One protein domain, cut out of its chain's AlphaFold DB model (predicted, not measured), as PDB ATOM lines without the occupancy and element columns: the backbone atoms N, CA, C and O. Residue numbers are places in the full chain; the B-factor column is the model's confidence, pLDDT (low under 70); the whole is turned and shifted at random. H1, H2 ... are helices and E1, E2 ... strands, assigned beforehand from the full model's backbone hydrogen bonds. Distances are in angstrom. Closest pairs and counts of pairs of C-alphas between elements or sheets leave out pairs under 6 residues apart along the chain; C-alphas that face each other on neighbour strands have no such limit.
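Overview. This is residues 71 to 154 and 210 to 280 of the 280 residues of an uncharacterized protein of Phytophthora rubi (UniProt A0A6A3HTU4). A strongly twisted sheet of three strands has H4 and H5 packed on one face, with a small head of two helices, H2 and H3, beyond one end of the strands. Away from that head, H1 crosses H5 at a steep angle and joins the body to the long helix H6, an arm whose residues 265 to 278 stick out. The printed part has 155 residues, with six named helices and three named strands in the order H1 E1 E2 E3 H2 H3 H4 H5 H6. The sheet, in order E1 E2 E3, is antiparallel, and the class is mixed, helices and strands. The whole is loose, with a radius of gyration of the C-alphas of 19.7 A and spans of 58 by 51 by 33 A.

Arrangement. E1, residues 95 to 103, E2, residues 106 to 115, and E3, residues 118 to 126, form a meander, each strand the antiparallel neighbour of the one before, and two hairpins. N 99 and O 110 of E1 and E2 are 3.0 A apart, and N 113 and O 120 of E2 and E3 are 2.8 A apart, both within hydrogen-bond range. H1, residues 72 to 89, only grazes the sheet with residues 82 to 89. H2, residues 128 to 138, only grazes it with residues 128 to 135. H2 touches H3, residues 147 to 152, about perpendicular at 88 degrees; their closest C-alphas, of Asp 129 and Glu 149, are 4.7 A apart. H4, residues 212 to 227, and H5, residues 236 to 247, are on the same face of the sheet, two layers, helices on one face of a sheet. H4, at a height of 5.6 A over the sheet, lies only just over E2, with 3 C-alphas falling on it, and runs slantwise to the strands. H5, at a height of 8.2 A, lies over E3 and runs along the strands, at 6 degrees to E3 on the local plane. H4 and H5 only just touch, with 3 pairs of C-alphas within 8 A; the closest are Val 223 and Met 243, 7.2 A. With residues 74 to 81 alone H1 touches H5, a steep tilt of 56 degrees, the same way; the closest C-alphas, of Tyr 78 and Val 241, are 6.5 A apart. With residues 73 to 80 alone H1 touches H6, residues 254 to 278, a steep tilt of 62 degrees, opposite ways; the closest C-alphas, of Thr 77 and Val 257, are 5.6 A apart. H6 and H5 are apart. In the six helices every O i to N i+4 pair is within hydrogen-bond range.

Along the chain. H1 begins at C-alpha 72 (101.612, -12.696, -13.183) and is 25.7 A long. E1, E2 and E3 measure 26.0 A, 29.2 A and 24.6 A. H4 measures 22.6 A; H2, H3 and H5 are shorter. H6, 36.6 A, ends at C-alpha 278 (120.385, -28.048, -21.960).

Size, cuts and confidence. The two farthest C-alphas, of Ala 211 and Cys 280, are 62.5 A apart. Residues 155 to 209 are not printed, and C-alphas 154 and 210 are 35.1 A apart across this cut. Of the links printed whole, none is long. The mean pLDDT of the printed part is 78.3; 29 residues are under 70, among them residues 228 to 233 and 268 to 280.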
ATOM      1  N   HIS A  71      98.017 -10.525 -15.411       68.12
ATOM      2  CA  HIS A  71      99.206 -10.080 -14.683       68.12
ATOM      3  C   HIS A  71      99.720 -11.211 -13.785       68.12
ATOM      4  O   HIS A  71      98.937 -11.757 -13.007       68.12
ATOM      5  N   LYS A  72     101.012 -11.543 -13.875       67.81
ATOM      6  CA  LYS A  72     101.612 -12.696 -13.183       67.81
ATOM      7  C   LYS A  72     101.291 -12.702 -11.686       67.81
ATOM      8  O   LYS A  72     100.714 -13.662 -11.200       67.81
ATOM      9  N   ASP A  73     101.470 -11.568 -11.010       67.62
ATOM     10  CA  ASP A  73     101.124 -11.435  -9.586       67.62
ATOM     11  C   ASP A  73      99.641 -11.723  -9.276       67.62
ATOM     12  O   ASP A  73      99.309 -12.252  -8.214       67.62
ATOM     13  N   ALA A  74      98.726 -11.388 -10.193       72.25
ATOM     14  CA  ALA A  74      97.304 -11.681 -10.030       72.25
ATOM     15  C   ALA A  74      97.003 -13.170 -10.260       72.25
ATOM     16  O   ALA A  74      96.159 -13.723  -9.558       72.25
ATOM     17  N   ALA A  75      97.702 -13.820 -11.195       70.56
ATOM     18  CA  ALA A  75      97.618 -15.262 -11.416       70.56
ATOM     19  C   ALA A  75      98.210 -16.060 -10.236       70.56
ATOM     20  O   ALA A  75      97.596 -17.016  -9.769       70.56
ATOM     21  N   ASP A  76      99.338 -15.615  -9.686       76.62
ATOM     22  CA  ASP A  76      99.962 -16.224  -8.507       76.62
ATOM     23  C   ASP A  76      99.050 -16.076  -7.279       76.62
ATOM     24  O   ASP A  76      98.790 -17.035  -6.551       76.62
ATOM     25  N   THR A  77      98.472 -14.884  -7.090       80.81
ATOM     26  CA  THR A  77      97.490 -14.642  -6.023       80.81
ATOM     27  C   THR A  77      96.234 -15.496  -6.207       80.81
ATOM     28  O   THR A  77      95.714 -16.033  -5.228       80.81
ATOM     29  N   TYR A  78      95.754 -15.653  -7.445       82.75
ATOM     30  CA  TYR A  78      94.646 -16.551  -7.773       82.75
ATOM     31  C   TYR A  78      94.958 -17.985  -7.330       82.75
ATOM     32  O   TYR A  78      94.150 -18.573  -6.616       82.75
ATOM     33  N   GLY A  79      96.144 -18.510  -7.658       78.31
ATOM     34  CA  GLY A  79      96.551 -19.866  -7.273       78.31
ATOM     35  C   GLY A  79      96.576 -20.082  -5.756       78.31
ATOM     36  O   GLY A  79      96.137 -21.121  -5.266       78.31
ATOM     37  N   VAL A  80      97.009 -19.076  -4.986       84.81
ATOM     38  CA  VAL A  80      96.961 -19.126  -3.511       84.81
ATOM     39  C   VAL A  80      95.528 -19.214  -2.999       84.81
ATOM     40  O   VAL A  80      95.241 -20.002  -2.095       84.81
ATOM     41  N   VAL A  81      94.639 -18.372  -3.524       85.81
ATOM     42  CA  VAL A  81      93.235 -18.343  -3.102       85.81
ATOM     43  C   VAL A  81      92.546 -19.651  -3.475       85.81
ATOM     44  O   VAL A  81      91.877 -20.233  -2.625       85.81
ATOM     45  N   ASP A  82      92.767 -20.152  -4.688       85.19
ATOM     46  CA  ASP A  82      92.208 -21.416  -5.166       85.19
ATOM     47  C   ASP A  82      92.662 -22.603  -4.297       85.19
ATOM     48  O   ASP A  82      91.844 -23.391  -3.814       85.19
ATOM     49  N   GLY A  83      93.954 -22.657  -3.950       83.69
ATOM     50  CA  GLY A  83      94.485 -23.649  -3.014       83.69
ATOM     51  C   GLY A  83      93.841 -23.571  -1.624       83.69
ATOM     52  O   GLY A  83      93.504 -24.598  -1.033       83.69
ATOM     53  N   LYS A  84      93.601 -22.362  -1.099       88.00
ATOM     54  CA  LYS A  84      92.911 -22.176   0.190       88.00
ATOM     55  C   LYS A  84      91.449 -22.606   0.138       88.00
ATOM     56  O   LYS A  84      90.981 -23.212   1.097       88.00
ATOM     57  N   ILE A  85      90.749 -22.333  -0.963       88.88
ATOM     58  CA  ILE A  85      89.379 -22.814  -1.176       88.88
ATOM     59  C   ILE A  85      89.372 -24.346  -1.194       88.88
ATOM     60  O   ILE A  85      88.561 -24.954  -0.501       88.88
ATOM     61  N   CYS A  86      90.309 -24.979  -1.905       87.50
ATOM     62  CA  CYS A  86      90.438 -26.437  -1.925       87.50
ATOM     63  C   CYS A  86      90.620 -27.019  -0.516       87.50
ATOM     64  O   CYS A  86      89.931 -27.970  -0.152       87.50
ATOM     65  N   VAL A  87      91.498 -26.423   0.296       89.12
ATOM     66  CA  VAL A  87      91.709 -26.833   1.695       89.12
ATOM     67  C   VAL A  87      90.466 -26.587   2.553       89.12
ATOM     68  O   VAL A  87      90.121 -27.432   3.372       89.12
ATOM     69  N   GLU A  88      89.768 -25.462   2.372       89.25
ATOM     70  CA  GLU A  88      88.545 -25.151   3.120       89.25
ATOM     71  C   GLU A  88      87.412 -26.134   2.809       89.25
ATOM     72  O   GLU A  88      86.665 -26.502   3.714       89.25
ATOM     73  N   LEU A  89      87.285 -26.553   1.546       90.38
ATOM     74  CA  LEU A  89      86.265 -27.499   1.095       90.38
ATOM     75  C   LEU A  89      86.637 -28.960   1.388       90.38
ATOM     76  O   LEU A  89      85.752 -29.819   1.429       90.38
ATOM     77  N   ALA A  90      87.919 -29.263   1.599       91.00
ATOM     78  CA  ALA A  90      88.386 -30.614   1.876       91.00
ATOM     79  C   ALA A  90      87.761 -31.163   3.171       91.00
ATOM     80  O   ALA A  90      87.971 -30.648   4.266       91.00
ATOM     81  N   GLY A  91      86.980 -32.239   3.041       83.88
ATOM     82  CA  GLY A  91      86.300 -32.884   4.170       83.88
ATOM     83  C   GLY A  91      85.047 -32.157   4.671       83.88
ATOM     84  O   GLY A  91      84.389 -32.654   5.587       83.88
ATOM     85  N   GLU A  92      84.667 -31.034   4.062       88.06
ATOM     86  CA  GLU A  92      83.450 -30.301   4.403       88.06
ATOM     87  C   GLU A  92      82.269 -30.729   3.528       88.06
ATOM     88  O   GLU A  92      82.402 -31.069   2.350       88.06
ATOM     89  N   LYS A  93      81.062 -30.677   4.098       89.25
ATOM     90  CA  LYS A  93      79.835 -30.791   3.301       89.25
ATOM     91  C   LYS A  93      79.526 -29.433   2.696       89.25
ATOM     92  O   LYS A  93      79.343 -28.461   3.429       89.25
ATOM     93  N   PHE A  94      79.402 -29.395   1.377       91.38
ATOM     94  CA  PHE A  94      79.066 -28.187   0.642       91.38
ATOM     95  C   PHE A  94      77.964 -28.442  -0.384       91.38
ATOM     96  O   PHE A  94      77.665 -29.583  -0.741       91.38
ATOM     97  N   VAL A  95      77.342 -27.360  -0.840       89.56
ATOM     98  CA  VAL A  95      76.367 -27.360  -1.933       89.56
ATOM     99  C   VAL A  95      76.899 -26.480  -3.050       89.56
ATOM    100  O   VAL A  95      77.397 -25.386  -2.791       89.56
ATOM    101  N   LEU A  96      76.780 -26.953  -4.289       89.94
ATOM    102  CA  LEU A  96      77.063 -26.137  -5.462       89.94
ATOM    103  C   LEU A  96      75.818 -25.348  -5.851       89.94
ATOM    104  O   LEU A  96      74.748 -25.921  -6.065       89.94
ATOM    105  N   VAL A  97      75.975 -24.033  -5.947       87.12
ATOM    106  CA  VAL A  97      74.959 -23.123  -6.469       87.12
ATOM    107  C   VAL A  97      75.433 -22.641  -7.829       87.12
ATOM    108  O   VAL A  97      76.523 -22.085  -7.956       87.12
ATOM    109  N   PHE A  98      74.604 -22.874  -8.838       85.50
ATOM    110  CA  PHE A  98      74.815 -22.400 -10.197       85.50
ATOM    111  C   PHE A  98      73.860 -21.255 -10.451       85.50
ATOM    112  O   PHE A  98      72.680 -21.369 -10.111       85.50
ATOM    113  N   ASP A  99      74.347 -20.196 -11.084       81.00
ATOM    114  CA  ASP A  99      73.452 -19.149 -11.541       81.00
ATOM    115  C   ASP A  99      73.890 -18.491 -12.846       81.00
ATOM    116  O   ASP A  99      75.080 -18.366 -13.136       81.00
ATOM    117  N   GLY A 100      72.899 -18.113 -13.651       78.19
ATOM    118  CA  GLY A 100      73.074 -17.592 -14.997       78.19
ATOM    119  C   GLY A 100      73.086 -16.068 -15.031       78.19
ATOM    120  O   GLY A 100      72.137 -15.417 -14.610       78.19
ATOM    121  N   PHE A 101      74.139 -15.495 -15.602       74.69
ATOM    122  CA  PHE A 101      74.220 -14.088 -15.957       74.69
ATOM    123  C   PHE A 101      73.865 -13.899 -17.429       74.69
ATOM    124  O   PHE A 101      74.476 -14.535 -18.289       74.69
ATOM    125  N   THR A 102      72.967 -12.956 -17.717       72.38
ATOM    126  CA  THR A 102      72.779 -12.428 -19.071       72.38
ATOM    127  C   THR A 102      72.903 -10.909 -19.059       72.38
ATOM    128  O   THR A 102      72.160 -10.222 -18.358       72.38
ATOM    129  N   ASP A 103      73.810 -10.370 -19.871       68.25
ATOM    130  CA  ASP A 103      73.881  -8.937 -20.171       68.25
ATOM    131  C   ASP A 103      74.193  -8.724 -21.649       68.25
ATOM    132  O   ASP A 103      75.190  -9.225 -22.162       68.25
ATOM    133  N   SER A 104      73.339  -7.961 -22.334       62.66
ATOM    134  CA  SER A 104      73.566  -7.541 -23.723       62.66
ATOM    135  C   SER A 104      73.936  -8.709 -24.660       62.66
ATOM    136  O   SER A 104      74.885  -8.615 -25.436       62.66
ATOM    137  N   ALA A 105      73.190  -9.817 -24.552       58.50
ATOM    138  CA  ALA A 105      73.384 -11.088 -25.266       58.50
ATOM    139  C   ALA A 105      74.640 -11.904 -24.901       58.50
ATOM    140  O   ALA A 105      74.911 -12.904 -25.557       58.50
ATOM    141  N   LYS A 106      75.372 -11.530 -23.845       67.06
ATOM    142  CA  LYS A 106      76.419 -12.371 -23.256       67.06
ATOM    143  C   LYS A 106      75.841 -13.242 -22.155       67.06
ATOM    144  O   LYS A 106      75.286 -12.696 -21.202       67.06
ATOM    145  N   HIS A 107      76.005 -14.552 -22.272       75.75
ATOM    146  CA  HIS A 107      75.568 -15.528 -21.287       75.75
ATOM    147  C   HIS A 107      76.780 -16.097 -20.555       75.75
ATOM    148  O   HIS A 107      77.791 -16.461 -21.161       75.75
ATOM    149  N   ALA A 108      76.666 -16.206 -19.238       80.69
ATOM    150  CA  ALA A 108      77.651 -16.886 -18.416       80.69
ATOM    151  C   ALA A 108      76.976 -17.623 -17.262       80.69
ATOM    152  O   ALA A 108      75.884 -17.252 -16.843       80.69
ATOM    153  N   ILE A 109      77.631 -18.653 -16.735       85.31
ATOM    154  CA  ILE A 109      77.234 -19.301 -15.483       85.31
ATOM    155  C   ILE A 109      78.307 -19.033 -14.436       85.31
ATOM    156  O   ILE A 109      79.490 -19.272 -14.675       85.31
ATOM    157  N   ALA A 110      77.886 -18.558 -13.270       86.25
ATOM    158  CA  ALA A 110      78.710 -18.496 -12.076       86.25
ATOM    159  C   ALA A 110      78.479 -19.739 -11.213       86.25
ATOM    160  O   ALA A 110      77.349 -20.219 -11.080       86.25
ATOM    161  N   ILE A 111      79.560 -20.246 -10.626       89.44
ATOM    162  CA  ILE A 111      79.549 -21.415  -9.749       89.44
ATOM    163  C   ILE A 111      80.011 -20.982  -8.364       89.44
ATOM    164  O   ILE A 111      81.095 -20.417  -8.209       89.44
ATOM    165  N   PHE A 112      79.204 -21.290  -7.355       89.81
ATOM    166  CA  PHE A 112      79.519 -21.047  -5.954       89.81
ATOM    167  C   PHE A 112      79.517 -22.352  -5.169       89.81
ATOM    168  O   PHE A 112      78.649 -23.199  -5.374       89.81
ATOM    169  N   ALA A 113      80.440 -22.480  -4.223       91.88
ATOM    170  CA  ALA A 113      80.378 -23.484  -3.176       91.88
ATOM    171  C   ALA A 113      79.843 -22.831  -1.899       91.88
ATOM    172  O   ALA A 113      80.398 -21.854  -1.402       91.88
ATOM    173  N   VAL A 114      78.751 -23.361  -1.363       90.75
ATOM    174  CA  VAL A 114      78.189 -22.928  -0.085       90.75
ATOM    175  C   VAL A 114      78.562 -23.960   0.964       90.75
ATOM    176  O   VAL A 114      78.324 -25.152   0.770       90.75
ATOM    177  N   THR A 115      79.101 -23.503   2.086       90.31
ATOM    178  CA  THR A 115      79.412 -24.306   3.270       90.31
ATOM    179  C   THR A 115      78.791 -23.667   4.511       90.31
ATOM    180  O   THR A 115      78.253 -22.560   4.466       90.31
ATOM    181  N   LYS A 116      78.924 -24.322   5.670       86.81
ATOM    182  CA  LYS A 116      78.580 -23.704   6.961       86.81
ATOM    183  C   LYS A 116      79.413 -22.459   7.288       86.81
ATOM    184  O   LYS A 116      78.982 -21.655   8.108       86.81
ATOM    185  N   LYS A 117      80.603 -22.325   6.693       85.88
ATOM    186  CA  LYS A 117      81.520 -21.197   6.910       85.88
ATOM    187  C   LYS A 117      81.156 -19.995   6.036       85.88
ATOM    188  O   LYS A 117      81.526 -18.876   6.373       85.88
ATOM    189  N   GLY A 118      80.407 -20.207   4.952       87.19
ATOM    190  CA  GLY A 118      79.957 -19.142   4.067       87.19
ATOM    191  C   GLY A 118      79.859 -19.579   2.610       87.19
ATOM    192  O   GLY A 118      79.660 -20.753   2.301       87.19
ATOM    193  N   VAL A 119      79.981 -18.609   1.708       88.94
ATOM    194  CA  VAL A 119      79.891 -18.809   0.258       88.94
ATOM    195  C   VAL A 119      81.247 -18.511  -0.370       88.94
ATOM    196  O   VAL A 119      81.819 -17.454  -0.120       88.94
ATOM    197  N   ARG A 120      81.729 -19.420  -1.216       91.00
ATOM    198  CA  ARG A 120      82.935 -19.269  -2.031       91.00
ATOM    199  C   ARG A 120      82.556 -19.181  -3.493       91.00
ATOM    200  O   ARG A 120      81.789 -20.003  -3.990       91.00
ATOM    201  N   PHE A 121      83.079 -18.174  -4.177       90.06
ATOM    202  CA  PHE A 121      82.992 -18.117  -5.629       90.06
ATOM    203  C   PHE A 121      84.083 -19.015  -6.214       90.06
ATOM    204  O   PHE A 121      85.246 -18.869  -5.841       90.06
ATOM    205  N   MET A 122      83.692 -19.918  -7.112       88.69
ATOM    206  CA  MET A 122      84.572 -20.944  -7.675       88.69
ATOM    207  C   MET A 122      84.983 -20.611  -9.107       88.69
ATOM    208  O   MET A 122      86.161 -20.654  -9.435       88.69
ATOM    209  N   ALA A 123      84.009 -20.303  -9.966       86.06
ATOM    210  CA  ALA A 123      84.257 -20.156 -11.396       86.06
ATOM    211  C   ALA A 123      83.215 -19.275 -12.088       86.06
ATOM    212  O   ALA A 123      82.066 -19.170 -11.641       86.06
ATOM    213  N   PHE A 124      83.613 -18.696 -13.222       83.25
ATOM    214  CA  PHE A 124      82.742 -17.960 -14.136       83.25
ATOM    215  C   PHE A 124      82.945 -18.446 -15.571       83.25
ATOM    216  O   PHE A 124      83.960 -18.171 -16.201       83.25
ATOM    217  N   SER A 125      81.946 -19.148 -16.105       81.06
ATOM    218  CA  SER A 125      82.008 -19.774 -17.426       81.06
ATOM    219  C   SER A 125      81.179 -18.987 -18.448       81.06
ATOM    220  O   SER A 125      79.951 -19.113 -18.432       81.06
ATOM    221  N   PRO A 126      81.794 -18.209 -19.359       78.62
ATOM    222  CA  PRO A 126      81.089 -17.556 -20.466       78.62
ATOM    223  C   PRO A 126      80.740 -18.551 -21.589       78.62
ATOM    224  O   PRO A 126      81.387 -19.589 -21.737       78.62
ATOM    225  N   PHE A 127      79.795 -18.191 -22.466       81.88
ATOM    226  CA  PHE A 127      79.460 -18.974 -23.667       81.88
ATOM    227  C   PHE A 127      79.665 -18.174 -24.967       81.88
ATOM    228  O   PHE A 127      78.716 -17.922 -25.706       81.88
ATOM    229  N   PRO A 128      80.909 -17.798 -25.318       75.69
ATOM    230  CA  PRO A 128      81.167 -16.821 -26.377       75.69
ATOM    231  C   PRO A 128      80.710 -17.271 -27.775       75.69
ATOM    232  O   PRO A 128      80.209 -16.454 -28.546       75.69
ATOM    233  N   ASP A 129      80.854 -18.557 -28.115       79.12
ATOM    234  CA  ASP A 129      80.381 -19.099 -29.400       79.12
ATOM    235  C   ASP A 129      78.851 -19.156 -29.481       79.12
ATOM    236  O   ASP A 129      78.273 -18.907 -30.540       79.12
ATOM    237  N   PHE A 130      78.192 -19.459 -28.361       82.12
ATOM    238  CA  PHE A 130      76.736 -19.431 -28.270       82.12
ATOM    239  C   PHE A 130      76.220 -17.995 -28.429       82.12
ATOM    240  O   PHE A 130      75.354 -17.750 -29.262       82.12
ATOM    241  N   ASP A 131      76.812 -17.043 -27.707       80.62
ATOM    242  CA  ASP A 131      76.414 -15.631 -27.702       80.62
ATOM    243  C   ASP A 131      76.588 -14.967 -29.069       80.62
ATOM    244  O   ASP A 131      75.661 -14.341 -29.590       80.62
ATOM    245  N   ARG A 132      77.765 -15.136 -29.692       80.44
ATOM    246  CA  ARG A 132      78.032 -14.614 -31.042       80.44
ATOM    247  C   ARG A 132      77.074 -15.203 -32.065       80.44
ATOM    248  O   ARG A 132      76.533 -14.473 -32.895       80.44
ATOM    249  N   GLY A 133      76.858 -16.515 -31.999       82.75
ATOM    250  CA  GLY A 133      75.929 -17.188 -32.888       82.75
ATOM    251  C   GLY A 133      74.492 -16.699 -32.699       82.75
ATOM    252  O   GLY A 133      73.799 -16.420 -33.677       82.75
ATOM    253  N   LEU A 134      74.042 -16.559 -31.451       83.12
ATOM    254  CA  LEU A 134      72.695 -16.099 -31.131       83.12
ATOM    255  C   LEU A 134      72.470 -14.665 -31.623       83.12
ATOM    256  O   LEU A 134      71.439 -14.393 -32.234       83.12
ATOM    257  N   ALA A 135      73.454 -13.779 -31.446       81.81
ATOM    258  CA  ALA A 135      73.408 -12.418 -31.974       81.81
ATOM    259  C   ALA A 135      73.288 -12.393 -33.511       81.81
ATOM    260  O   ALA A 135      72.510 -11.609 -34.055       81.81
ATOM    261  N   LYS A 136      73.997 -13.284 -34.225       84.25
ATOM    262  CA  LYS A 136      73.869 -13.436 -35.687       84.25
ATOM    263  C   LYS A 136      72.471 -13.899 -36.094       84.25
ATOM    264  O   LYS A 136      71.906 -13.325 -37.019       84.25
ATOM    265  N   ILE A 137      71.897 -14.885 -35.398       85.75
ATOM    266  CA  ILE A 137      70.522 -15.349 -35.653       85.75
ATOM    267  C   ILE A 137      69.519 -14.212 -35.424       85.75
ATOM    268  O   ILE A 137      68.675 -13.961 -36.280       85.75
ATOM    269  N   GLN A 138      69.628 -13.493 -34.303       82.88
ATOM    270  CA  GLN A 138      68.750 -12.363 -33.976       82.88
ATOM    271  C   GLN A 138      68.853 -11.219 -34.998       82.88
ATOM    272  O   GLN A 138      67.867 -10.532 -35.246       82.88
ATOM    273  N   GLY A 139      70.025 -11.042 -35.614       80.69
ATOM    274  CA  GLY A 139      70.258 -10.090 -36.701       80.69
ATOM    275  C   GLY A 139      69.929 -10.603 -38.110       80.69
ATOM    276  O   GLY A 139      70.207  -9.892 -39.071       80.69
ATOM    277  N   GLY A 140      69.390 -11.820 -38.265       82.94
ATOM    278  CA  GLY A 140      69.077 -12.416 -39.574       82.94
ATOM    279  C   GLY A 140      70.300 -12.842 -40.404       82.94
ATOM    280  O   GLY A 140      70.196 -13.037 -41.610       82.94
ATOM    281  N   GLY A 141      71.470 -12.960 -39.772       84.44
ATOM    282  CA  GLY A 141      72.750 -13.325 -40.383       84.44
ATOM    283  C   GLY A 141      73.177 -14.767 -40.107       84.44
ATOM    284  O   GLY A 141      74.371 -15.045 -39.998       84.44
ATOM    285  N   ASP A 142      72.238 -15.693 -39.941       83.69
ATOM    286  CA  ASP A 142      72.475 -17.106 -39.610       83.69
ATOM    287  C   ASP A 142      73.334 -17.854 -40.653       83.69
ATOM    288  O   ASP A 142      74.085 -18.778 -40.324       83.69
ATOM    289  N   PHE A 143      73.318 -17.404 -41.907       84.12
ATOM    290  CA  PHE A 143      74.221 -17.886 -42.955       84.12
ATOM    291  C   PHE A 143      75.709 -17.600 -42.665       84.12
ATOM    292  O   PHE A 143      76.578 -18.265 -43.222       84.12
ATOM    293  N   THR A 144      76.018 -16.664 -41.759       82.56
ATOM    294  CA  THR A 144      77.392 -16.320 -41.335       82.56
ATOM    295  C   THR A 144      77.872 -17.095 -40.100       82.56
ATOM    296  O   THR A 144      78.932 -16.793 -39.538       82.56
ATOM    297  N   LEU A 145      77.096 -18.084 -39.636       79.50
ATOM    298  CA  LEU A 145      77.459 -18.901 -38.479       79.50
ATOM    299  C   LEU A 145      78.697 -19.759 -38.757       79.50
ATOM    300  O   LEU A 145      78.711 -20.599 -39.663       79.50
ATOM    301  N   LEU A 146      79.704 -19.600 -37.900       83.06
ATOM    302  CA  LEU A 146      80.903 -20.426 -37.864       83.06
ATOM    303  C   LEU A 146      80.573 -21.840 -37.372       83.06
ATOM    304  O   LEU A 146      79.562 -22.083 -36.709       83.06
ATOM    305  N   ARG A 147      81.468 -22.797 -37.646       81.56
ATOM    306  CA  ARG A 147      81.298 -24.203 -37.237       81.56
ATOM    307  C   ARG A 147      81.063 -24.358 -35.728       81.56
ATOM    308  O   ARG A 147      80.191 -25.125 -35.328       81.56
ATOM    309  N   ASN A 148      81.823 -23.632 -34.908       74.81
ATOM    310  CA  ASN A 148      81.718 -23.702 -33.447       74.81
ATOM    311  C   ASN A 148      80.418 -23.067 -32.937       74.81
ATOM    312  O   ASN A 148      79.753 -23.655 -32.091       74.81
ATOM    313  N   GLU A 149      80.004 -21.938 -33.519       84.81
ATOM    314  CA  GLU A 149      78.728 -21.280 -33.210       84.81
ATOM    315  C   GLU A 149      77.549 -22.197 -33.565       84.81
ATOM    316  O   GLU A 149      76.660 -22.423 -32.751       84.81
ATOM    317  N   ARG A 150      77.580 -22.830 -34.747       83.88
ATOM    318  CA  ARG A 150      76.562 -23.803 -35.173       83.88
ATOM    319  C   ARG A 150      76.498 -25.010 -34.236       83.88
ATOM    320  O   ARG A 150      75.409 -25.468 -33.905       83.88
ATOM    321  N   LYS A 151      77.653 -25.509 -33.782       86.88
ATOM    322  CA  LYS A 151      77.724 -26.587 -32.786       86.88
ATOM    323  C   LYS A 151      77.117 -26.148 -31.449       86.88
ATOM    324  O   LYS A 151      76.353 -26.915 -30.867       86.88
ATOM    325  N   ALA A 152      77.427 -24.939 -30.984       83.81
ATOM    326  CA  ALA A 152      76.904 -24.385 -29.735       83.81
ATOM    327  C   ALA A 152      75.382 -24.151 -29.784       83.81
ATOM    328  O   ALA A 152      74.687 -24.382 -28.799       83.81
ATOM    329  N   LEU A 153      74.854 -23.757 -30.945       86.50
ATOM    330  CA  LEU A 153      73.436 -23.462 -31.170       86.50
ATOM    331  C   LEU A 153      72.611 -24.663 -31.639       86.50
ATOM    332  O   LEU A 153      71.420 -24.512 -31.887       86.50
ATOM    333  N   ASN A 154      73.208 -25.851 -31.768       86.50
ATOM    334  CA  ASN A 154      72.550 -27.026 -32.350       86.50
ATOM    335  C   ASN A 154      71.197 -27.334 -31.675       86.50
ATOM    336  O   ASN A 154      70.210 -27.623 -32.341       86.50
ATOM    337  N   PRO A 210      71.993 -20.207   1.965       72.50
ATOM    338  CA  PRO A 210      71.307 -18.936   1.805       72.50
ATOM    339  C   PRO A 210      70.217 -19.033   0.733       72.50
ATOM    340  O   PRO A 210      70.279 -19.857  -0.182       72.50
ATOM    341  N   ALA A 211      69.238 -18.129   0.802       74.69
ATOM    342  CA  ALA A 211      68.333 -17.903  -0.318       74.69
ATOM    343  C   ALA A 211      69.155 -17.438  -1.531       74.69
ATOM    344  O   ALA A 211      69.864 -16.429  -1.462       74.69
ATOM    345  N   THR A 212      69.076 -18.191  -2.629       68.12
ATOM    346  CA  THR A 212      69.962 -18.029  -3.789       68.12
ATOM    347  C   THR A 212      69.874 -16.632  -4.400       68.12
ATOM    348  O   THR A 212      70.908 -16.074  -4.747       68.12
ATOM    349  N   SER A 213      68.687 -16.015  -4.427       67.94
ATOM    350  CA  SER A 213      68.458 -14.707  -5.060       67.94
ATOM    351  C   SER A 213      69.344 -13.575  -4.522       67.94
ATOM    352  O   SER A 213      69.808 -12.748  -5.297       67.94
ATOM    353  N   VAL A 214      69.649 -13.538  -3.221       71.75
ATOM    354  CA  VAL A 214      70.398 -12.412  -2.625       71.75
ATOM    355  C   VAL A 214      71.894 -12.487  -2.933       71.75
ATOM    356  O   VAL A 214      72.524 -11.472  -3.240       71.75
ATOM    357  N   VAL A 215      72.481 -13.685  -2.847       71.75
ATOM    358  CA  VAL A 215      73.896 -13.919  -3.198       71.75
ATOM    359  C   VAL A 215      74.120 -13.580  -4.671       71.75
ATOM    360  O   VAL A 215      75.079 -12.900  -5.030       71.75
ATOM    361  N   VAL A 216      73.162 -13.992  -5.493       67.75
ATOM    362  CA  VAL A 216      73.091 -13.760  -6.929       67.75
ATOM    363  C   VAL A 216      73.012 -12.276  -7.286       67.75
ATOM    364  O   VAL A 216      73.829 -11.779  -8.061       67.75
ATOM    365  N   GLU A 217      72.077 -11.529  -6.696       75.75
ATOM    366  CA  GLU A 217      71.904 -10.103  -6.994       75.75
ATOM    367  C   GLU A 217      73.160  -9.297  -6.655       75.75
ATOM    368  O   GLU A 217      73.590  -8.433  -7.430       75.75
ATOM    369  N   ARG A 218      73.795  -9.614  -5.520       81.25
ATOM    370  CA  ARG A 218      75.069  -9.004  -5.119       81.25
ATOM    371  C   ARG A 218      76.191  -9.367  -6.086       81.25
ATOM    372  O   ARG A 218      76.963  -8.483  -6.473       81.25
ATOM    373  N   PHE A 219      76.268 -10.628  -6.506       82.00
ATOM    374  CA  PHE A 219      77.247 -11.076  -7.491       82.00
ATOM    375  C   PHE A 219      77.096 -10.322  -8.815       82.00
ATOM    376  O   PHE A 219      78.042  -9.672  -9.258       82.00
ATOM    377  N   PHE A 220      75.905 -10.312  -9.415       77.81
ATOM    378  CA  PHE A 220      75.695  -9.639 -10.699       77.81
ATOM    379  C   PHE A 220      75.883  -8.130 -10.613       77.81
ATOM    380  O   PHE A 220      76.415  -7.528 -11.548       77.81
ATOM    381  N   SER A 221      75.524  -7.515  -9.488       81.94
ATOM    382  CA  SER A 221      75.838  -6.106  -9.240       81.94
ATOM    383  C   SER A 221      77.352  -5.864  -9.232       81.94
ATOM    384  O   SER A 221      77.836  -4.909  -9.843       81.94
ATOM    385  N   THR A 222      78.118  -6.770  -8.619       84.81
ATOM    386  CA  THR A 222      79.587  -6.705  -8.565       84.81
ATOM    387  C   THR A 222      80.223  -6.906  -9.941       84.81
ATOM    388  O   THR A 222      81.128  -6.151 -10.312       84.81
ATOM    389  N   VAL A 223      79.723  -7.863 -10.731       80.69
ATOM    390  CA  VAL A 223      80.164  -8.104 -12.115       80.69
ATOM    391  C   VAL A 223      79.904  -6.871 -12.981       80.69
ATOM    392  O   VAL A 223      80.835  -6.350 -13.596       80.69
ATOM    393  N   LYS A 224      78.670  -6.344 -12.973       78.94
ATOM    394  CA  LYS A 224      78.285  -5.154 -13.750       78.94
ATOM    395  C   LYS A 224      79.127  -3.933 -13.380       78.94
ATOM    396  O   LYS A 224      79.610  -3.231 -14.266       78.94
ATOM    397  N   SER A 225      79.359  -3.704 -12.087       82.25
ATOM    398  CA  SER A 225      80.218  -2.612 -11.608       82.25
ATOM    399  C   SER A 225      81.684  -2.791 -12.031       82.25
ATOM    400  O   SER A 225      82.362  -1.827 -12.401       82.25
ATOM    401  N   THR A 226      82.180  -4.031 -12.029       78.44
ATOM    402  CA  THR A 226      83.573  -4.328 -12.381       78.44
ATOM    403  C   THR A 226      83.835  -4.169 -13.874       78.44
ATOM    404  O   THR A 226      84.821  -3.531 -14.236       78.44
ATOM    405  N   ILE A 227      82.947  -4.662 -14.738       71.81
ATOM    406  CA  ILE A 227      83.039  -4.426 -16.186       71.81
ATOM    407  C   ILE A 227      82.854  -2.926 -16.475       71.81
ATOM    408  O   ILE A 227      83.645  -2.319 -17.196       71.81
ATOM    409  N   GLY A 228      81.860  -2.288 -15.853       66.94
ATOM    410  CA  GLY A 228      81.562  -0.869 -16.043       66.94
ATOM    411  C   GLY A 228      81.323  -0.472 -17.510       66.94
ATOM    412  O   GLY A 228      81.345  -1.284 -18.433       66.94
ATOM    413  N   TYR A 229      81.116   0.822 -17.755       55.41
ATOM    414  CA  TYR A 229      80.908   1.333 -19.118       55.41
ATOM    415  C   TYR A 229      82.205   1.434 -19.939       55.41
ATOM    416  O   TYR A 229      82.148   1.384 -21.169       55.41
ATOM    417  N   LEU A 230      83.362   1.560 -19.275       48.91
ATOM    418  CA  LEU A 230      84.660   1.841 -19.906       48.91
ATOM    419  C   LEU A 230      85.606   0.627 -19.994       48.91
ATOM    420  O   LEU A 230      86.581   0.700 -20.732       48.91
ATOM    421  N   ARG A 231      85.332  -0.505 -19.319       59.91
ATOM    422  CA  ARG A 231      86.165  -1.732 -19.411       59.91
ATOM    423  C   ARG A 231      85.516  -2.804 -20.289       59.91
ATOM    424  O   ARG A 231      85.585  -3.996 -20.005       59.91
ATOM    425  N   LYS A 232      84.902  -2.382 -21.400       59.50
ATOM    426  CA  LYS A 232      84.247  -3.280 -22.373       59.50
ATOM    427  C   LYS A 232      85.212  -4.248 -23.073       59.50
ATOM    428  O   LYS A 232      84.748  -5.203 -23.687       59.50
ATOM    429  N   SER A 233      86.522  -4.006 -22.988       58.91
ATOM    430  CA  SER A 233      87.565  -4.869 -23.554       58.91
ATOM    431  C   SER A 233      88.165  -5.864 -22.555       58.91
ATOM    432  O   SER A 233      89.178  -6.481 -22.879       58.91
ATOM    433  N   ILE A 234      87.610  -6.000 -21.343       70.19
ATOM    434  CA  ILE A 234      88.102  -6.993 -20.384       70.19
ATOM    435  C   ILE A 234      87.792  -8.406 -20.895       70.19
ATOM    436  O   ILE A 234      86.668  -8.677 -21.327       70.19
ATOM    437  N   SER A 235      88.789  -9.293 -20.890       70.69
ATOM    438  CA  SER A 235      88.575 -10.699 -21.248       70.69
ATOM    439  C   SER A 235      87.784 -11.411 -20.150       70.69
ATOM    440  O   SER A 235      87.744 -10.959 -19.001       70.69
ATOM    441  N   SER A 236      87.149 -12.532 -20.497       72.81
ATOM    442  CA  SER A 236      86.397 -13.318 -19.517       72.81
ATOM    443  C   SER A 236      87.294 -13.854 -18.406       72.81
ATOM    444  O   SER A 236      86.870 -13.945 -17.266       72.81
ATOM    445  N   GLU A 237      88.535 -14.184 -18.735       70.88
ATOM    446  CA  GLU A 237      89.492 -14.815 -17.835       70.88
ATOM    447  C   GLU A 237      90.051 -13.785 -16.854       70.88
ATOM    448  O   GLU A 237      90.141 -14.031 -15.656       70.88
ATOM    449  N   THR A 238      90.348 -12.573 -17.336       76.25
ATOM    450  CA  THR A 238      90.700 -11.463 -16.446       76.25
ATOM    451  C   THR A 238      89.519 -11.087 -15.554       76.25
ATOM    452  O   THR A 238      89.714 -10.815 -14.371       76.25
ATOM    453  N   LEU A 239      88.292 -11.092 -16.086       80.00
ATOM    454  CA  LEU A 239      87.097 -10.858 -15.280       80.00
ATOM    455  C   LEU A 239      86.915 -11.945 -14.214       80.00
ATOM    456  O   LEU A 239      86.629 -11.604 -13.070       80.00
ATOM    457  N   GLU A 240      87.109 -13.214 -14.563       83.06
ATOM    458  CA  GLU A 240      87.030 -14.346 -13.641       83.06
ATOM    459  C   GLU A 240      88.062 -14.227 -12.520       83.06
ATOM    460  O   GLU A 240      87.682 -14.301 -11.356       83.06
ATOM    461  N   VAL A 241      89.330 -13.940 -12.838       83.12
ATOM    462  CA  VAL A 241      90.373 -13.714 -11.823       83.12
ATOM    463  C   VAL A 241      89.998 -12.544 -10.914       83.12
ATOM    464  O   VAL A 241      90.069 -12.660  -9.693       83.12
ATOM    465  N   ILE A 242      89.535 -11.423 -11.476       84.94
ATOM    466  CA  ILE A 242      89.110 -10.273 -10.669       84.94
ATOM    467  C   ILE A 242      87.915 -10.632  -9.778       84.94
ATOM    468  O   ILE A 242      87.889 -10.216  -8.619       84.94
ATOM    469  N   MET A 243      86.930 -11.377 -10.286       87.19
ATOM    470  CA  MET A 243      85.780 -11.826  -9.497       87.19
ATOM    471  C   MET A 243      86.215 -12.783  -8.392       87.19
ATOM    472  O   MET A 243      85.805 -12.593  -7.250       87.19
ATOM    473  N   LEU A 244      87.088 -13.745  -8.697       88.31
ATOM    474  CA  LEU A 244      87.584 -14.709  -7.724       88.31
ATOM    475  C   LEU A 244      88.321 -14.018  -6.583       88.31
ATOM    476  O   LEU A 244      88.029 -14.288  -5.420       88.31
ATOM    477  N   LEU A 245      89.201 -13.070  -6.902       87.44
ATOM    478  CA  LEU A 245      89.912 -12.297  -5.892       87.44
ATOM    479  C   LEU A 245      88.970 -11.384  -5.098       87.44
ATOM    480  O   LEU A 245      89.062 -11.332  -3.878       87.44
ATOM    481  N   LYS A 246      88.036 -10.681  -5.755       87.88
ATOM    482  CA  LYS A 246      87.096  -9.770  -5.074       87.88
ATOM    483  C   LYS A 246      86.133 -10.494  -4.138       87.88
ATOM    484  O   LYS A 246      85.814  -9.965  -3.079       87.88
ATOM    485  N   LEU A 247      85.628 -11.653  -4.550       88.56
ATOM    486  CA  LEU A 247      84.580 -12.380  -3.831       88.56
ATOM    487  C   LEU A 247      85.141 -13.336  -2.778       88.56
ATOM    488  O   LEU A 247      84.407 -13.727  -1.879       88.56
ATOM    489  N   ASN A 248      86.431 -13.658  -2.860       90.44
ATOM    490  CA  ASN A 248      87.158 -14.428  -1.855       90.44
ATOM    491  C   ASN A 248      88.288 -13.588  -1.229       90.44
ATOM    492  O   ASN A 248      89.359 -14.103  -0.907       90.44
ATOM    493  N   TRP A 249      88.078 -12.272  -1.098       88.19
ATOM    494  CA  TRP A 249      89.110 -11.329  -0.652       88.19
ATOM    495  C   TRP A 249      89.618 -11.619   0.764       88.19
ATOM    496  O   TRP A 249      90.776 -11.364   1.076       88.19
ATOM    497  N   ASP A 250      88.780 -12.212   1.611       88.69
ATOM    498  CA  ASP A 250      89.152 -12.669   2.951       88.69
ATOM    499  C   ASP A 250      90.253 -13.747   2.937       88.69
ATOM    500  O   ASP A 250      90.997 -13.884   3.907       88.69
ATOM    501  N   LEU A 251      90.413 -14.472   1.825       87.06
ATOM    502  CA  LEU A 251      91.487 -15.448   1.634       87.06
ATOM    503  C   LEU A 251      92.780 -14.821   1.089       87.06
ATOM    504  O   LEU A 251      93.828 -15.477   1.099       87.06
ATOM    505  N   VAL A 252      92.754 -13.559   0.654       86.12
ATOM    506  CA  VAL A 252      93.935 -12.829   0.177       86.12
ATOM    507  C   VAL A 252      94.707 -12.300   1.384       86.12
ATOM    508  O   VAL A 252      94.438 -11.225   1.915       86.12
ATOM    509  N   THR A 253      95.687 -13.078   1.850       85.12
ATOM    510  CA  THR A 253      96.520 -12.712   3.003       85.12
ATOM    511  C   THR A 253      97.912 -12.287   2.560       85.12
ATOM    512  O   THR A 253      98.495 -12.913   1.677       85.12
ATOM    513  N   LEU A 254      98.478 -11.273   3.223       78.88
ATOM    514  CA  LEU A 254      99.821 -10.759   2.921       78.88
ATOM    515  C   LEU A 254     100.875 -11.875   2.905       78.88
ATOM    516  O   LEU A 254     101.699 -11.927   1.997       78.88
ATOM    517  N   VAL A 255     100.807 -12.789   3.876       81.69
ATOM    518  CA  VAL A 255     101.713 -13.943   3.972       81.69
ATOM    519  C   VAL A 255     101.566 -14.858   2.757       81.69
ATOM    520  O   VAL A 255     102.563 -15.203   2.137       81.69
ATOM    521  N   GLY A 256     100.334 -15.212   2.376       79.06
ATOM    522  CA  GLY A 256     100.095 -16.105   1.240       79.06
ATOM    523  C   GLY A 256     100.552 -15.498  -0.086       79.06
ATOM    524  O   GLY A 256     101.227 -16.164  -0.863       79.06
ATOM    525  N   VAL A 257     100.236 -14.219  -0.310       79.25
ATOM    526  CA  VAL A 257     100.639 -13.485  -1.521       79.25
ATOM    527  C   VAL A 257     102.158 -13.349  -1.597       79.25
ATOM    528  O   VAL A 257     102.747 -13.633  -2.635       79.25
ATOM    529  N   SER A 258     102.807 -12.970  -0.492       76.38
ATOM    530  CA  SER A 258     104.265 -12.801  -0.459       76.38
ATOM    531  C   SER A 258     104.987 -14.117  -0.742       76.38
ATOM    532  O   SER A 258     105.908 -14.137  -1.553       76.38
ATOM    533  N   SER A 259     104.542 -15.223  -0.134       77.69
ATOM    534  CA  SER A 259     105.123 -16.546  -0.385       77.69
ATOM    535  C   SER A 259     104.973 -16.978  -1.842       77.69
ATOM    536  O   SER A 259     105.934 -17.478  -2.419       77.69
ATOM    537  N   ALA A 260     103.813 -16.744  -2.461       76.19
ATOM    538  CA  ALA A 260     103.602 -17.091  -3.865       76.19
ATOM    539  C   ALA A 260     104.462 -16.256  -4.817       76.19
ATOM    540  O   ALA A 260     105.075 -16.817  -5.720       76.19
ATOM    541  N   ILE A 261     104.590 -14.948  -4.575       74.56
ATOM    542  CA  ILE A 261     105.480 -14.080  -5.364       74.56
ATOM    543  C   ILE A 261     106.933 -14.551  -5.242       74.56
ATOM    544  O   ILE A 261     107.659 -14.598  -6.232       74.56
ATOM    545  N   VAL A 262     107.375 -14.901  -4.032       75.94
ATOM    546  CA  VAL A 262     108.735 -15.402  -3.796       75.94
ATOM    547  C   VAL A 262     108.956 -16.735  -4.516       75.94
ATOM    548  O   VAL A 262     109.938 -16.878  -5.235       75.94
ATOM    549  N   GLN A 263     108.030 -17.685  -4.393       75.94
ATOM    550  CA  GLN A 263     108.128 -18.993  -5.045       75.94
ATOM    551  C   GLN A 263     108.094 -18.887  -6.577       75.94
ATOM    552  O   GLN A 263     108.849 -19.561  -7.267       75.94
ATOM    553  N   SER A 264     107.281 -17.976  -7.111       72.44
ATOM    554  CA  SER A 264     107.207 -17.649  -8.538       72.44
ATOM    555  C   SER A 264     108.534 -17.103  -9.086       72.44
ATOM    556  O   SER A 264     108.939 -17.445 -10.199       72.44
ATOM    557  N   LYS A 265     109.263 -16.309  -8.285       75.25
ATOM    558  CA  LYS A 265     110.620 -15.847  -8.626       75.25
ATOM    559  C   LYS A 265     111.627 -16.996  -8.642       75.25
ATOM    560  O   LYS A 265     112.342 -17.129  -9.628       75.25
ATOM    561  N   TYR A 266     111.624 -17.851  -7.620       74.81
ATOM    562  CA  TYR A 266     112.522 -19.012  -7.565       74.81
ATOM    563  C   TYR A 266     112.289 -19.999  -8.715       74.81
ATOM    564  O   TYR A 266     113.245 -20.439  -9.344       74.81
ATOM    565  N   ASN A 267     111.030 -20.306  -9.038       73.38
ATOM    566  CA  ASN A 267     110.704 -21.216 -10.138       73.38
ATOM    567  C   ASN A 267     111.175 -20.665 -11.493       73.38
ATOM    568  O   ASN A 267     111.652 -21.418 -12.333       73.38
ATOM    569  N   ASN A 268     111.081 -19.347 -11.697       66.62
ATOM    570  CA  ASN A 268     111.622 -18.703 -12.892       66.62
ATOM    571  C   ASN A 268     113.152 -18.815 -12.966       66.62
ATOM    572  O   ASN A 268     113.692 -19.011 -14.048       66.62
ATOM    573  N   GLU A 269     113.850 -18.647 -11.842       69.69
ATOM    574  CA  GLU A 269     115.315 -18.744 -11.785       69.69
ATOM    575  C   GLU A 269     115.793 -20.179 -12.057       69.69
ATOM    576  O   GLU A 269     116.767 -20.367 -12.782       69.69
ATOM    577  N   GLN A 270     115.071 -21.191 -11.558       61.88
ATOM    578  CA  GLN A 270     115.336 -22.598 -11.876       61.88
ATOM    579  C   GLN A 270     115.054 -22.943 -13.341       61.88
ATOM    580  O   GLN A 270     115.899 -23.570 -13.971       61.88
ATOM    581  N   GLU A 271     113.930 -22.496 -13.914       59.84
ATOM    582  CA  GLU A 271     113.629 -22.731 -15.337       59.84
ATOM    583  C   GLU A 271     114.687 -22.103 -16.263       59.84
ATOM    584  O   GLU A 271     114.967 -22.641 -17.333       59.84
ATOM    585  N   VAL A 272     115.281 -20.968 -15.874       62.47
ATOM    586  CA  VAL A 272     116.381 -20.341 -16.628       62.47
ATOM    587  C   VAL A 272     117.675 -21.144 -16.479       62.47
ATOM    588  O   VAL A 272     118.336 -21.398 -17.480       62.47
ATOM    589  N   ALA A 273     118.007 -21.597 -15.268       64.38
ATOM    590  CA  ALA A 273     119.211 -22.394 -15.021       64.38
ATOM    591  C   ALA A 273     119.171 -23.776 -15.705       64.38
ATOM    592  O   ALA A 273     120.192 -24.251 -16.196       64.38
ATOM    593  N   GLU A 274     118.003 -24.418 -15.764       59.03
ATOM    594  CA  GLU A 274     117.817 -25.691 -16.472       59.03
ATOM    595  C   GLU A 274     117.905 -25.515 -17.998       59.03
ATOM    596  O   GLU A 274     118.515 -26.342 -18.670       59.03
ATOM    597  N   GLN A 275     117.399 -24.400 -18.541       53.72
ATOM    598  CA  GLN A 275     117.543 -24.065 -19.968       53.72
ATOM    599  C   GLN A 275     119.003 -23.802 -20.371       53.72
ATOM    600  O   GLN A 275     119.405 -24.177 -21.467       53.72
ATOM    601  N   GLU A 276     119.811 -23.197 -19.494       57.53
ATOM    602  CA  GLU A 276     121.241 -22.953 -19.755       57.53
ATOM    603  C   GLU A 276     122.091 -24.237 -19.712       57.53
ATOM    604  O   GLU A 276     123.142 -24.302 -20.350       57.53
ATOM    605  N   LEU A 277     121.637 -25.271 -18.995       57.81
ATOM    606  CA  LEU A 277     122.298 -26.578 -18.935       57.81
ATOM    607  C   LEU A 277     121.947 -27.488 -20.121       57.81
ATOM    608  O   LEU A 277     122.750 -28.350 -20.463       57.81
ATOM    609  N   GLU A 278     120.783 -27.306 -20.750       53.09
ATOM    610  CA  GLU A 278     120.385 -28.048 -21.960       53.09
ATOM    611  C   GLU A 278     120.957 -27.453 -23.264       53.09
ATOM    612  O   GLU A 278     120.940 -28.122 -24.299       53.09
ATOM    613  N   GLU A 279     121.490 -26.225 -23.233       50.50
ATOM    614  CA  GLU A 279     122.154 -25.573 -24.377       50.50
ATOM    615  C   GLU A 279     123.695 -25.753 -24.413       50.50
ATOM    616  O   GLU A 279     124.337 -25.243 -25.337       50.50
ATOM    617  N   CYS A 280     124.293 -26.496 -23.467       42.09
ATOM    618  CA  CYS A 280     125.718 -26.893 -23.461       42.09
ATOM    619  C   CYS A 280     125.920 -28.361 -23.864       42.09
ATOM    620  O   CYS A 280     126.933 -28.636 -24.551       42.09
TER     621      CYS A 280